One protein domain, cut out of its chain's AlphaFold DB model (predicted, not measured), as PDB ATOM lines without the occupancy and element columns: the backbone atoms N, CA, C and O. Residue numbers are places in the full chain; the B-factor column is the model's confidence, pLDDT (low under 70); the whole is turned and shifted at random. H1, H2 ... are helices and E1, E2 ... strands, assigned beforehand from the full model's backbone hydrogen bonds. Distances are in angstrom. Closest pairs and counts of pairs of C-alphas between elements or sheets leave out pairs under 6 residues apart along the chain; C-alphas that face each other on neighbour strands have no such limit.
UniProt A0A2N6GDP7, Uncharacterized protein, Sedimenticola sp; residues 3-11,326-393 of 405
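AT A GLANCE: This is residues 3 to 11 and 326 to 393 of the 405 residues of an uncharacterized protein of Sedimenticola sp (UniProt A0A2N6GDP7). A strongly twisted sheet of four strands, E3 E2 E1 E4, curls like part of a barrel, with two long loops, residues 340 to 358 and residues 364 to 383, reaching out toward opposite ends of the longest axis and a short helix, H1, set off from the sheet at the end of the second loop. The loop of residues 340 to 358 sticks out at residues 348 to 357, while the loop of residues 364 to 383 leads from E4 to H1. The printed part has 77 residues with four named strands and one named helix, in the order E1 E2 E3 E4 H1; the sheet's order is E3 E2 E1 E4, antiparallel throughout. The class is mixed, helices and strands, though under half of the residues are in named elements. The whole is loose, with a radius of gyration of the C-alphas of 14.6 A, and elongated, spanning 44 by 27 by 26 A.

HOW THE PARTS SIT: The sheet is strongly twisted, its C-alphas lying up to 5.4 A off their best plane. Its inner strands are E1, residues 3 to 11, and E2, residues 326 to 332; its edge strands are E3, residues 335 to 339, and E4, residues 359 to 363. E1 pairs in a staggered way, with E2 over residues 3 to 5 and with E4 over residues 7 to 11. E1 and E4 are antiparallel at 145 degrees, with N 7 and O 363 within hydrogen-bond range at 2.8 A. E2 and E1 are antiparallel at 111 degrees, with N 327 and O 4 within hydrogen-bond range at 2.8 A. E2 and E3 form a hairpin at 152 degrees, with N 330 and O 337 within hydrogen-bond range at 2.9 A. E3 and E4 are apart. H1, residues 384 to 391, is not on the sheet, with 0 pairs of C-alphas within 10 A. In H1 every O i to N i+4 pair is within hydrogen-bond range.

IN THESE COORDINATES: E1 begins at C-alpha 3 (35.699, -33.977, -44.866) and measures 24.9 A from first to last C-alpha. E2 measures 18.5 A, E3 12.7 A and E4 13.1 A; E4 begins at C-alpha 359 (16.139, -29.692, -31.937). H1 measures 10.4 A and ends at C-alpha 391 (26.306, -13.921, -36.145).

THE WHOLE: The C-alphas of Trp 352 and Gly 370 are the two farthest apart, at 45.1 A. Residues 12 to 325 are not printed, and C-alphas 11 and 326 are 19.9 A apart across the cut. The links E3 to E4 and E4 to H1 are long, and E2 to E3 is tight. The mean pLDDT of the printed part is 74.4; residue 352, residues 365 to 380 and residues 388 to 393 are under 70.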
ATOM      1  N   THR A   3      36.973 -33.374 -45.245       76.94
ATOM      2  CA  THR A   3      35.699 -33.977 -44.866       76.94
ATOM      3  C   THR A   3      35.758 -34.413 -43.412       76.94
ATOM      4  O   THR A   3      36.795 -34.859 -42.923       76.94
ATOM      5  N   LEU A   4      34.637 -34.269 -42.714       81.81
ATOM      6  CA  LEU A   4      34.489 -34.645 -41.314       81.81
ATOM      7  C   LEU A   4      33.247 -35.512 -41.161       81.81
ATOM      8  O   LEU A   4      32.184 -35.174 -41.676       81.81
ATOM      9  N   SER A   5      33.371 -36.620 -40.439       83.25
ATOM     10  CA  SER A   5      32.195 -37.362 -39.998       83.25
ATOM     11  C   SER A   5      31.586 -36.640 -38.803       83.25
ATOM     12  O   SER A   5      32.263 -36.449 -37.793       83.25
ATOM     13  N   ILE A   6      30.323 -36.243 -38.919       85.12
ATOM     14  CA  ILE A   6      29.550 -35.678 -37.815       85.12
ATOM     15  C   ILE A   6      28.400 -36.619 -37.472       85.12
ATOM     16  O   ILE A   6      27.843 -37.277 -38.348       85.12
ATOM     17  N   THR A   7      28.004 -36.660 -36.210       88.12
ATOM     18  CA  THR A   7      26.776 -37.326 -35.781       88.12
ATOM     19  C   THR A   7      25.692 -36.279 -35.593       88.12
ATOM     20  O   THR A   7      25.856 -35.326 -34.828       88.12
ATOM     21  N   VAL A   8      24.582 -36.452 -36.303       89.75
ATOM     22  CA  VAL A   8      23.397 -35.600 -36.201       89.75
ATOM     23  C   VAL A   8      22.352 -36.340 -35.380       89.75
ATOM     24  O   VAL A   8      22.031 -37.490 -35.680       89.75
ATOM     25  N   ARG A   9      21.816 -35.686 -34.349       91.62
ATOM     26  CA  ARG A   9      20.770 -36.240 -33.481       91.62
ATOM     27  C   ARG A   9      19.530 -35.368 -33.513       91.62
ATOM     28  O   ARG A   9      19.631 -34.154 -33.339       91.62
ATOM     29  N   TYR A  10      18.375 -35.998 -33.669       93.44
ATOM     30  CA  TYR A  10      17.076 -35.351 -33.535       93.44
ATOM     31  C   TYR A  10      16.521 -35.606 -32.148       93.44
ATOM     32  O   TYR A  10      16.426 -36.757 -31.727       93.44
ATOM     33  N   ARG A  11      16.132 -34.551 -31.441       93.50
ATOM     34  CA  ARG A  11      15.620 -34.660 -30.074       93.50
ATOM     35  C   ARG A  11      14.456 -33.704 -29.823       93.50
ATOM     36  O   ARG A  11      14.316 -32.724 -30.564       93.50
ATOM     37  N   LEU A 326      28.341 -37.023 -43.585       88.94
ATOM     38  CA  LEU A 326      29.627 -36.565 -44.090       88.94
ATOM     39  C   LEU A 326      29.541 -35.057 -44.330       88.94
ATOM     40  O   LEU A 326      28.807 -34.594 -45.204       88.94
ATOM     41  N   ALA A 327      30.291 -34.298 -43.543       86.44
ATOM     42  CA  ALA A 327      30.358 -32.858 -43.653       86.44
ATOM     43  C   ALA A 327      31.524 -32.429 -44.546       86.44
ATOM     44  O   ALA A 327      32.655 -32.883 -44.375       86.44
ATOM     45  N   ASN A 328      31.254 -31.510 -45.469       85.38
ATOM     46  CA  ASN A 328      32.268 -30.830 -46.262       85.38
ATOM     47  C   ASN A 328      32.731 -29.575 -45.525       85.38
ATOM     48  O   ASN A 328      31.915 -28.710 -45.186       85.38
ATOM     49  N   ILE A 329      34.041 -29.470 -45.322       82.19
ATOM     50  CA  ILE A 329      34.695 -28.298 -44.753       82.19
ATOM     51  C   ILE A 329      35.251 -27.459 -45.901       82.19
ATOM     52  O   ILE A 329      36.026 -27.924 -46.744       82.19
ATOM     53  N   GLY A 330      34.842 -26.198 -45.927       80.56
ATOM     54  CA  GLY A 330      35.357 -25.196 -46.844       80.56
ATOM     55  C   GLY A 330      35.552 -23.856 -46.155       80.56
ATOM     56  O   GLY A 330      35.332 -23.711 -44.954       80.56
ATOM     57  N   THR A 331      35.919 -22.857 -46.947       79.06
ATOM     58  CA  THR A 331      36.071 -21.477 -46.484       79.06
ATOM     59  C   THR A 331      35.137 -20.589 -47.291       79.06
ATOM     60  O   THR A 331      35.087 -20.680 -48.516       79.06
ATOM     61  N   SER A 332      34.382 -19.727 -46.618       73.12
ATOM     62  CA  SER A 332      33.496 -18.744 -47.239       73.12
ATOM     63  C   SER A 332      33.664 -17.408 -46.522       73.12
ATOM     64  O   SER A 332      33.601 -17.357 -45.298       73.12
ATOM     65  N   PHE A 333      33.945 -16.337 -47.273       77.00
ATOM     66  CA  PHE A 333      34.218 -14.997 -46.724       77.00
ATOM     67  C   PHE A 333      35.300 -14.982 -45.624       77.00
ATOM     68  O   PHE A 333      35.173 -14.289 -44.619       77.00
ATOM     69  N   GLY A 334      36.352 -15.793 -45.790       72.94
ATOM     70  CA  GLY A 334      37.439 -15.917 -44.810       72.94
ATOM     71  C   GLY A 334      37.079 -16.689 -43.534       72.94
ATOM     72  O   GLY A 334      37.919 -16.796 -42.649       72.94
ATOM     73  N   LYS A 335      35.865 -17.249 -43.435       70.81
ATOM     74  CA  LYS A 335      35.413 -18.069 -42.304       70.81
ATOM     75  C   LYS A 335      35.292 -19.535 -42.702       70.81
ATOM     76  O   LYS A 335      34.890 -19.847 -43.825       70.81
ATOM     77  N   GLN A 336      35.599 -20.433 -41.773       72.38
ATOM     78  CA  GLN A 336      35.363 -21.859 -41.964       72.38
ATOM     79  C   GLN A 336      33.856 -22.126 -42.053       72.38
ATOM     80  O   GLN A 336      33.065 -21.599 -41.271       72.38
ATOM     81  N   ARG A 337      33.453 -22.937 -43.030       76.06
ATOM     82  CA  ARG A 337      32.070 -23.351 -43.250       76.06
ATOM     83  C   ARG A 337      32.010 -24.867 -43.277       76.06
ATOM     84  O   ARG A 337      32.707 -25.501 -44.064       76.06
ATOM     85  N   VAL A 338      31.113 -25.419 -42.468       77.94
ATOM     86  CA  VAL A 338      30.785 -26.845 -42.451       77.94
ATOM     87  C   VAL A 338      29.401 -27.016 -43.059       77.94
ATOM     88  O   VAL A 338      28.458 -26.345 -42.652       77.94
ATOM     89  N   SER A 339      29.284 -27.850 -44.089       83.88
ATOM     90  CA  SER A 339      28.007 -28.145 -44.753       83.88
ATOM     91  C   SER A 339      27.788 -29.648 -44.798       83.88
ATOM     92  O   SER A 339      28.685 -30.384 -45.198       83.88
ATOM     93  N   PHE A 340      26.606 -30.101 -44.403       86.38
ATOM     94  CA  PHE A 340      26.251 -31.515 -44.328       86.38
ATOM     95  C   PHE A 340      24.769 -31.702 -44.635       86.38
ATOM     96  O   PHE A 340      23.968 -30.778 -44.476       86.38
ATOM     97  N   GLN A 341      24.407 -32.904 -45.073       89.06
ATOM     98  CA  GLN A 341      23.013 -33.267 -45.278       89.06
ATOM     99  C   GLN A 341      22.414 -33.774 -43.966       89.06
ATOM    100  O   GLN A 341      23.041 -34.551 -43.243       89.06
ATOM    101  N   LEU A 342      21.192 -33.345 -43.669       89.75
ATOM    102  CA  LEU A 342      20.440 -33.875 -42.544       89.75
ATOM    103  C   LEU A 342      19.991 -35.322 -42.834       89.75
ATOM    104  O   LEU A 342      19.485 -35.579 -43.930       89.75
ATOM    105  N   PRO A 343      20.164 -36.270 -41.890       89.62
ATOM    106  CA  PRO A 343      19.661 -37.632 -42.053       89.62
ATOM    107  C   PRO A 343      18.121 -37.657 -42.090       89.62
ATOM    108  O   PRO A 343      17.488 -36.662 -41.728       89.62
ATOM    109  N   PRO A 344      17.486 -38.773 -42.496       90.50
ATOM    110  CA  PRO A 344      16.030 -38.879 -42.528       90.50
ATOM    111  C   PRO A 344      15.377 -38.495 -41.194       90.50
ATOM    112  O   PRO A 344      15.834 -38.900 -40.122       90.50
ATOM    113  N   LYS A 345      14.307 -37.703 -41.269       89.31
ATOM    114  CA  LYS A 345      13.533 -37.261 -40.106       89.31
ATOM    115  C   LYS A 345      12.817 -38.462 -39.458       89.31
ATOM    116  O   LYS A 345      12.243 -39.270 -40.184       89.31
ATOM    117  N   PRO A 346      12.813 -38.591 -38.118       86.25
ATOM    118  CA  PRO A 346      12.186 -39.719 -37.415       86.25
ATOM    119  C   PRO A 346      10.677 -39.559 -37.172       86.25
ATOM    120  O   PRO A 346      10.089 -40.357 -36.444       86.25
ATOM    121  N   PHE A 347      10.062 -38.517 -37.726       85.94
ATOM    122  CA  PHE A 347       8.677 -38.127 -37.486       85.94
ATOM    123  C   PHE A 347       7.890 -38.088 -38.794       85.94
ATOM    124  O   PHE A 347       8.469 -37.985 -39.876       85.94
ATOM    125  N   THR A 348       6.566 -38.181 -38.682       84.44
ATOM    126  CA  THR A 348       5.647 -38.118 -39.822       84.44
ATOM    127  C   THR A 348       5.827 -36.809 -40.588       84.44
ATOM    128  O   THR A 348       5.751 -35.736 -39.989       84.44
ATOM    129  N   ASP A 349       6.061 -36.902 -41.895       80.00
ATOM    130  CA  ASP A 349       6.203 -35.759 -42.801       80.00
ATOM    131  C   ASP A 349       4.899 -35.579 -43.584       80.00
ATOM    132  O   ASP A 349       4.744 -36.057 -44.709       80.00
ATOM    133  N   ASP A 350       3.912 -34.969 -42.934       81.25
ATOM    134  CA  ASP A 350       2.620 -34.652 -43.526       81.25
ATOM    135  C   ASP A 350       2.334 -33.148 -43.435       81.25
ATOM    136  O   ASP A 350       3.091 -32.353 -42.874       81.25
ATOM    137  N   ARG A 351       1.224 -32.724 -44.042       73.00
ATOM    138  CA  ARG A 351       0.840 -31.310 -44.069       73.00
ATOM    139  C   ARG A 351       0.539 -30.751 -42.671       73.00
ATOM    140  O   ARG A 351       0.580 -29.539 -42.509       73.00
ATOM    141  N   TRP A 352       0.201 -31.593 -41.698       68.38
ATOM    142  CA  TRP A 352      -0.145 -31.177 -40.341       68.38
ATOM    143  C   TRP A 352       1.106 -30.885 -39.503       68.38
ATOM    144  O   TRP A 352       1.121 -29.936 -38.723       68.38
ATOM    145  N   SER A 353       2.182 -31.642 -39.713       76.31
ATOM    146  CA  SER A 353       3.418 -31.543 -38.927       76.31
ATOM    147  C   SER A 353       4.477 -30.590 -39.491       76.31
ATOM    148  O   SER A 353       5.467 -30.302 -38.819       76.31
ATOM    149  N   HIS A 354       4.294 -30.058 -40.704       76.94
ATOM    150  CA  HIS A 354       5.346 -29.320 -41.420       76.94
ATOM    151  C   HIS A 354       5.858 -28.035 -40.739       76.94
ATOM    152  O   HIS A 354       6.960 -27.582 -41.048       76.94
ATOM    153  N   ASN A 355       5.089 -27.472 -39.802       78.44
ATOM    154  CA  ASN A 355       5.420 -26.236 -39.086       78.44
ATOM    155  C   ASN A 355       5.939 -26.502 -37.668       78.44
ATOM    156  O   ASN A 355       6.277 -25.558 -36.958       78.44
ATOM    157  N   GLN A 356       6.005 -27.766 -37.243       88.44
ATOM    158  CA  GLN A 356       6.489 -28.122 -35.917       88.44
ATOM    159  C   GLN A 356       8.017 -28.051 -35.858       88.44
ATOM    160  O   GLN A 356       8.736 -28.498 -36.754       88.44
ATOM    161  N   HIS A 357       8.525 -27.467 -34.780       85.94
ATOM    162  CA  HIS A 357       9.948 -27.325 -34.516       85.94
ATOM    163  C   HIS A 357      10.495 -28.509 -33.718       85.94
ATOM    164  O   HIS A 357       9.802 -29.160 -32.934       85.94
ATOM    165  N   LEU A 358      11.788 -28.754 -33.909       86.31
ATOM    166  CA  LEU A 358      12.560 -29.789 -33.236       86.31
ATOM    167  C   LEU A 358      13.988 -29.308 -33.010       86.31
ATOM    168  O   LEU A 358      14.428 -28.342 -33.638       86.31
ATOM    169  N   VAL A 359      14.736 -30.025 -32.175       88.94
ATOM    170  CA  VAL A 359      16.139 -29.692 -31.937       88.94
ATOM    171  C   VAL A 359      17.064 -30.668 -32.647       88.94
ATOM    172  O   VAL A 359      16.941 -31.890 -32.522       88.94
ATOM    173  N   ILE A 360      18.021 -30.102 -33.380       86.31
ATOM    174  CA  ILE A 360      19.134 -30.828 -33.983       86.31
ATOM    175  C   ILE A 360      20.354 -30.607 -33.104       86.31
ATOM    176  O   ILE A 360      20.768 -29.476 -32.867       86.31
ATOM    177  N   SER A 361      20.937 -31.692 -32.615       85.38
ATOM    178  CA  SER A 361      22.196 -31.653 -31.875       85.38
ATOM    179  C   SER A 361      23.302 -32.280 -32.703       85.38
ATOM    180  O   SER A 361      23.117 -33.345 -33.296       85.38
ATOM    181  N   LEU A 362      24.443 -31.602 -32.747       83.06
ATOM    182  CA  LEU A 362      25.590 -31.987 -33.555       83.06
ATOM    183  C   LEU A 362      26.717 -32.463 -32.649       83.06
ATOM    184  O   LEU A 362      27.047 -31.814 -31.660       83.06
ATOM    185  N   ASP A 363      27.314 -33.584 -33.015       78.88
ATOM    186  CA  ASP A 363      28.507 -34.123 -32.381       78.88
ATOM    187  C   ASP A 363      29.557 -34.329 -33.463       78.88
ATOM    188  O   ASP A 363      29.413 -35.157 -34.361       78.88
ATOM    189  N   MET A 364      30.587 -33.496 -33.413       72.12
ATOM    190  CA  MET A 364      31.604 -33.424 -34.457       72.12
ATOM    191  C   MET A 364      32.744 -34.435 -34.251       72.12
ATOM    192  O   MET A 364      33.713 -34.431 -35.012       72.12
ATOM    193  N   GLY A 365      32.643 -35.302 -33.235       67.25
ATOM    194  CA  GLY A 365      33.679 -36.270 -32.889       67.25
ATOM    195  C   GLY A 365      35.036 -35.618 -32.595       67.25
ATOM    196  O   GLY A 365      35.120 -34.499 -32.090       67.25
ATOM    197  N   ILE A 366      36.118 -36.334 -32.915       60.41
ATOM    198  CA  ILE A 366      37.513 -35.912 -32.679       60.41
ATOM    199  C   ILE A 366      38.189 -35.269 -33.904       60.41
ATOM    200  O   ILE A 366      39.362 -34.921 -33.843       60.41
ATOM    201  N   GLY A 367      37.507 -35.140 -35.045       51.69
ATOM    202  CA  GLY A 367      38.189 -34.878 -36.322       51.69
ATOM    203  C   GLY A 367      38.765 -33.465 -36.508       51.69
ATOM    204  O   GLY A 367      39.463 -33.240 -37.488       51.69
ATOM    205  N   LEU A 368      38.518 -32.535 -35.579       54.72
ATOM    206  CA  LEU A 368      39.112 -31.185 -35.567       54.72
ATOM    207  C   LEU A 368      39.956 -30.906 -34.310       54.72
ATOM    208  O   LEU A 368      40.287 -29.757 -34.010       54.72
ATOM    209  N   PHE A 369      40.304 -31.956 -33.559       46.66
ATOM    210  CA  PHE A 369      41.081 -31.841 -32.328       46.66
ATOM    211  C   PHE A 369      42.460 -31.215 -32.607       46.66
ATOM    212  O   PHE A 369      43.207 -31.699 -33.453       46.66
ATOM    213  N   GLY A 370      42.805 -30.142 -31.886       48.19
ATOM    214  CA  GLY A 370      44.128 -29.503 -31.953       48.19
ATOM    215  C   GLY A 370      44.303 -28.399 -33.003       48.19
ATOM    216  O   GLY A 370      45.385 -27.821 -33.074       48.19
ATOM    217  N   ASN A 371      43.272 -28.055 -33.784       58.12
ATOM    218  CA  ASN A 371      43.296 -26.851 -34.618       58.12
ATOM    219  C   ASN A 371      42.582 -25.695 -33.892       58.12
ATOM    220  O   ASN A 371      41.355 -25.594 -33.910       58.12
ATOM    221  N   GLU A 372      43.357 -24.809 -33.260       52.00
ATOM    222  CA  GLU A 372      42.854 -23.619 -32.548       52.00
ATOM    223  C   GLU A 372      42.086 -22.643 -33.461       52.00
ATOM    224  O   GLU A 372      41.292 -21.844 -32.978       52.00
ATOM    225  N   GLN A 373      42.264 -22.726 -34.787       50.44
ATOM    226  CA  GLN A 373      41.489 -21.948 -35.762       50.44
ATOM    227  C   GLN A 373      40.198 -22.650 -36.215       50.44
ATOM    228  O   GLN A 373      39.414 -22.068 -36.960       50.44
ATOM    229  N   SER A 374      39.982 -23.905 -35.813       53.91
ATOM    230  CA  SER A 374      38.847 -24.754 -36.211       53.91
ATOM    231  C   SER A 374      38.187 -25.430 -35.005       53.91
ATOM    232  O   SER A 374      37.824 -26.608 -35.050       53.91
ATOM    233  N   THR A 375      38.043 -24.703 -33.895       51.06
ATOM    234  CA  THR A 375      37.435 -25.225 -32.666       51.06
ATOM    235  C   THR A 375      35.920 -25.340 -32.835       51.06
ATOM    236  O   THR A 375      35.170 -24.417 -32.533       51.06
ATOM    237  N   LEU A 376      35.452 -26.473 -33.359       53.81
ATOM    238  CA  LEU A 376      34.017 -26.775 -33.433       53.81
ATOM    239  C   LEU A 376      33.526 -27.669 -32.289       53.81
ATOM    240  O   LEU A 376      32.321 -27.856 -32.125       53.81
ATOM    241  N   THR A 377      34.437 -28.184 -31.464       47.53
ATOM    242  CA  THR A 377      34.089 -28.799 -30.182       47.53
ATOM    243  C   THR A 377      33.836 -27.686 -29.173       47.53
ATOM    244  O   THR A 377      34.729 -27.281 -28.432       47.53
ATOM    245  N   THR A 378      32.623 -27.142 -29.175       50.88
ATOM    246  CA  THR A 378      32.191 -26.264 -28.089       50.88
ATOM    247  C   THR A 378      31.785 -27.142 -26.901       50.88
ATOM    248  O   THR A 378      31.097 -28.149 -27.093       50.88
ATOM    249  N   PRO A 379      32.217 -26.827 -25.667       56.44
ATOM    250  CA  PRO A 379      31.566 -27.391 -24.490       56.44
ATOM    251  C   PRO A 379      30.076 -27.020 -24.534       56.44
ATOM    252  O   PRO A 379      29.696 -26.083 -25.239       56.44
ATOM    253  N   TYR A 380      29.221 -27.725 -23.791       64.44
ATOM    254  CA  TYR A 380      27.830 -27.293 -23.631       64.44
ATOM    255  C   TYR A 380      27.811 -25.930 -22.917       64.44
ATOM    256  O   TYR A 380      27.898 -25.872 -21.695       64.44
ATOM    257  N   ILE A 381      27.779 -24.855 -23.705       74.31
ATOM    258  CA  ILE A 381      27.762 -23.452 -23.278       74.31
ATOM    259  C   ILE A 381      26.559 -22.812 -23.979       74.31
ATOM    260  O   ILE A 381      26.702 -22.317 -25.104       74.31
ATOM    261  N   PRO A 382      25.357 -22.885 -23.379       73.56
ATOM    262  CA  PRO A 382      24.136 -22.296 -23.932       73.56
ATOM    263  C   PRO A 382      24.289 -20.827 -24.328       73.56
ATOM    264  O   PRO A 382      23.701 -20.395 -25.311       73.56
ATOM    265  N   GLU A 383      25.137 -20.072 -23.635       79.69
ATOM    266  CA  GLU A 383      25.469 -18.669 -23.898       79.69
ATOM    267  C   GLU A 383      26.000 -18.437 -25.315       79.69
ATOM    268  O   GLU A 383      25.774 -17.380 -25.911       79.69
ATOM    269  N   LEU A 384      26.637 -19.445 -25.916       72.00
ATOM    270  CA  LEU A 384      27.066 -19.369 -27.309       72.00
ATOM    271  C   LEU A 384      25.886 -19.328 -28.286       72.00
ATOM    272  O   LEU A 384      26.067 -18.838 -29.402       72.00
ATOM    273  N   ASN A 385      24.684 -19.765 -27.898       73.31
ATOM    274  CA  ASN A 385      23.486 -19.657 -28.733       73.31
ATOM    275  C   ASN A 385      23.187 -18.199 -29.094       73.31
ATOM    276  O   ASN A 385      22.808 -17.923 -30.230       73.31
ATOM    277  N   GLU A 386      23.407 -17.253 -28.175       73.94
ATOM    278  CA  GLU A 386      23.223 -15.825 -28.454       73.94
ATOM    279  C   GLU A 386      24.206 -15.356 -29.535       73.94
ATOM    280  O   GLU A 386      23.819 -14.713 -30.516       73.94
ATOM    281  N   PHE A 387      25.483 -15.727 -29.395       70.81
ATOM    282  CA  PHE A 387      26.522 -15.392 -30.364       70.81
ATOM    283  C   PHE A 387      26.259 -16.039 -31.728       70.81
ATOM    284  O   PHE A 387      26.282 -15.343 -32.747       70.81
ATOM    285  N   TYR A 388      25.986 -17.346 -31.777       67.94
ATOM    286  CA  TYR A 388      25.735 -18.062 -33.026       67.94
ATOM    287  C   TYR A 388      24.427 -17.623 -33.681       67.94
ATOM    288  O   TYR A 388      24.412 -17.357 -34.883       67.94
ATOM    289  N   GLY A 389      23.359 -17.445 -32.906       65.50
ATOM    290  CA  GLY A 389      22.075 -16.949 -33.390       65.50
ATOM    291  C   GLY A 389      22.162 -15.538 -33.976       65.50
ATOM    292  O   GLY A 389      21.510 -15.250 -34.975       65.50
ATOM    293  N   ARG A 390      23.000 -14.653 -33.416       67.56
ATOM    294  CA  ARG A 390      23.215 -13.302 -33.968       67.56
ATOM    295  C   ARG A 390      24.143 -13.270 -35.179       67.56
ATOM    296  O   ARG A 390      23.890 -12.497 -36.097       67.56
ATOM    297  N   ASN A 391      25.217 -14.057 -35.169       61.38
ATOM    298  CA  ASN A 391      26.306 -13.921 -36.145       61.38
ATOM    299  C   ASN A 391      26.257 -14.932 -37.300       61.38
ATOM    300  O   ASN A 391      26.902 -14.704 -38.323       61.38
ATOM    301  N   TYR A 392      25.541 -16.046 -37.131       58.47
ATOM    302  CA  TYR A 392      25.523 -17.169 -38.078       58.47
ATOM    303  C   TYR A 392      24.115 -17.714 -38.353       58.47
ATOM    304  O   TYR A 392      23.895 -18.312 -39.405       58.47
ATOM    305  N   GLY A 393      23.150 -17.472 -37.459       49.50
ATOM    306  CA  GLY A 393      21.723 -17.723 -37.663       49.50
ATOM    307  C   GLY A 393      21.093 -16.719 -38.629       49.50
ATOM    308  O   GLY A 393      20.248 -15.919 -38.240       49.50
TER     309      GLY A 393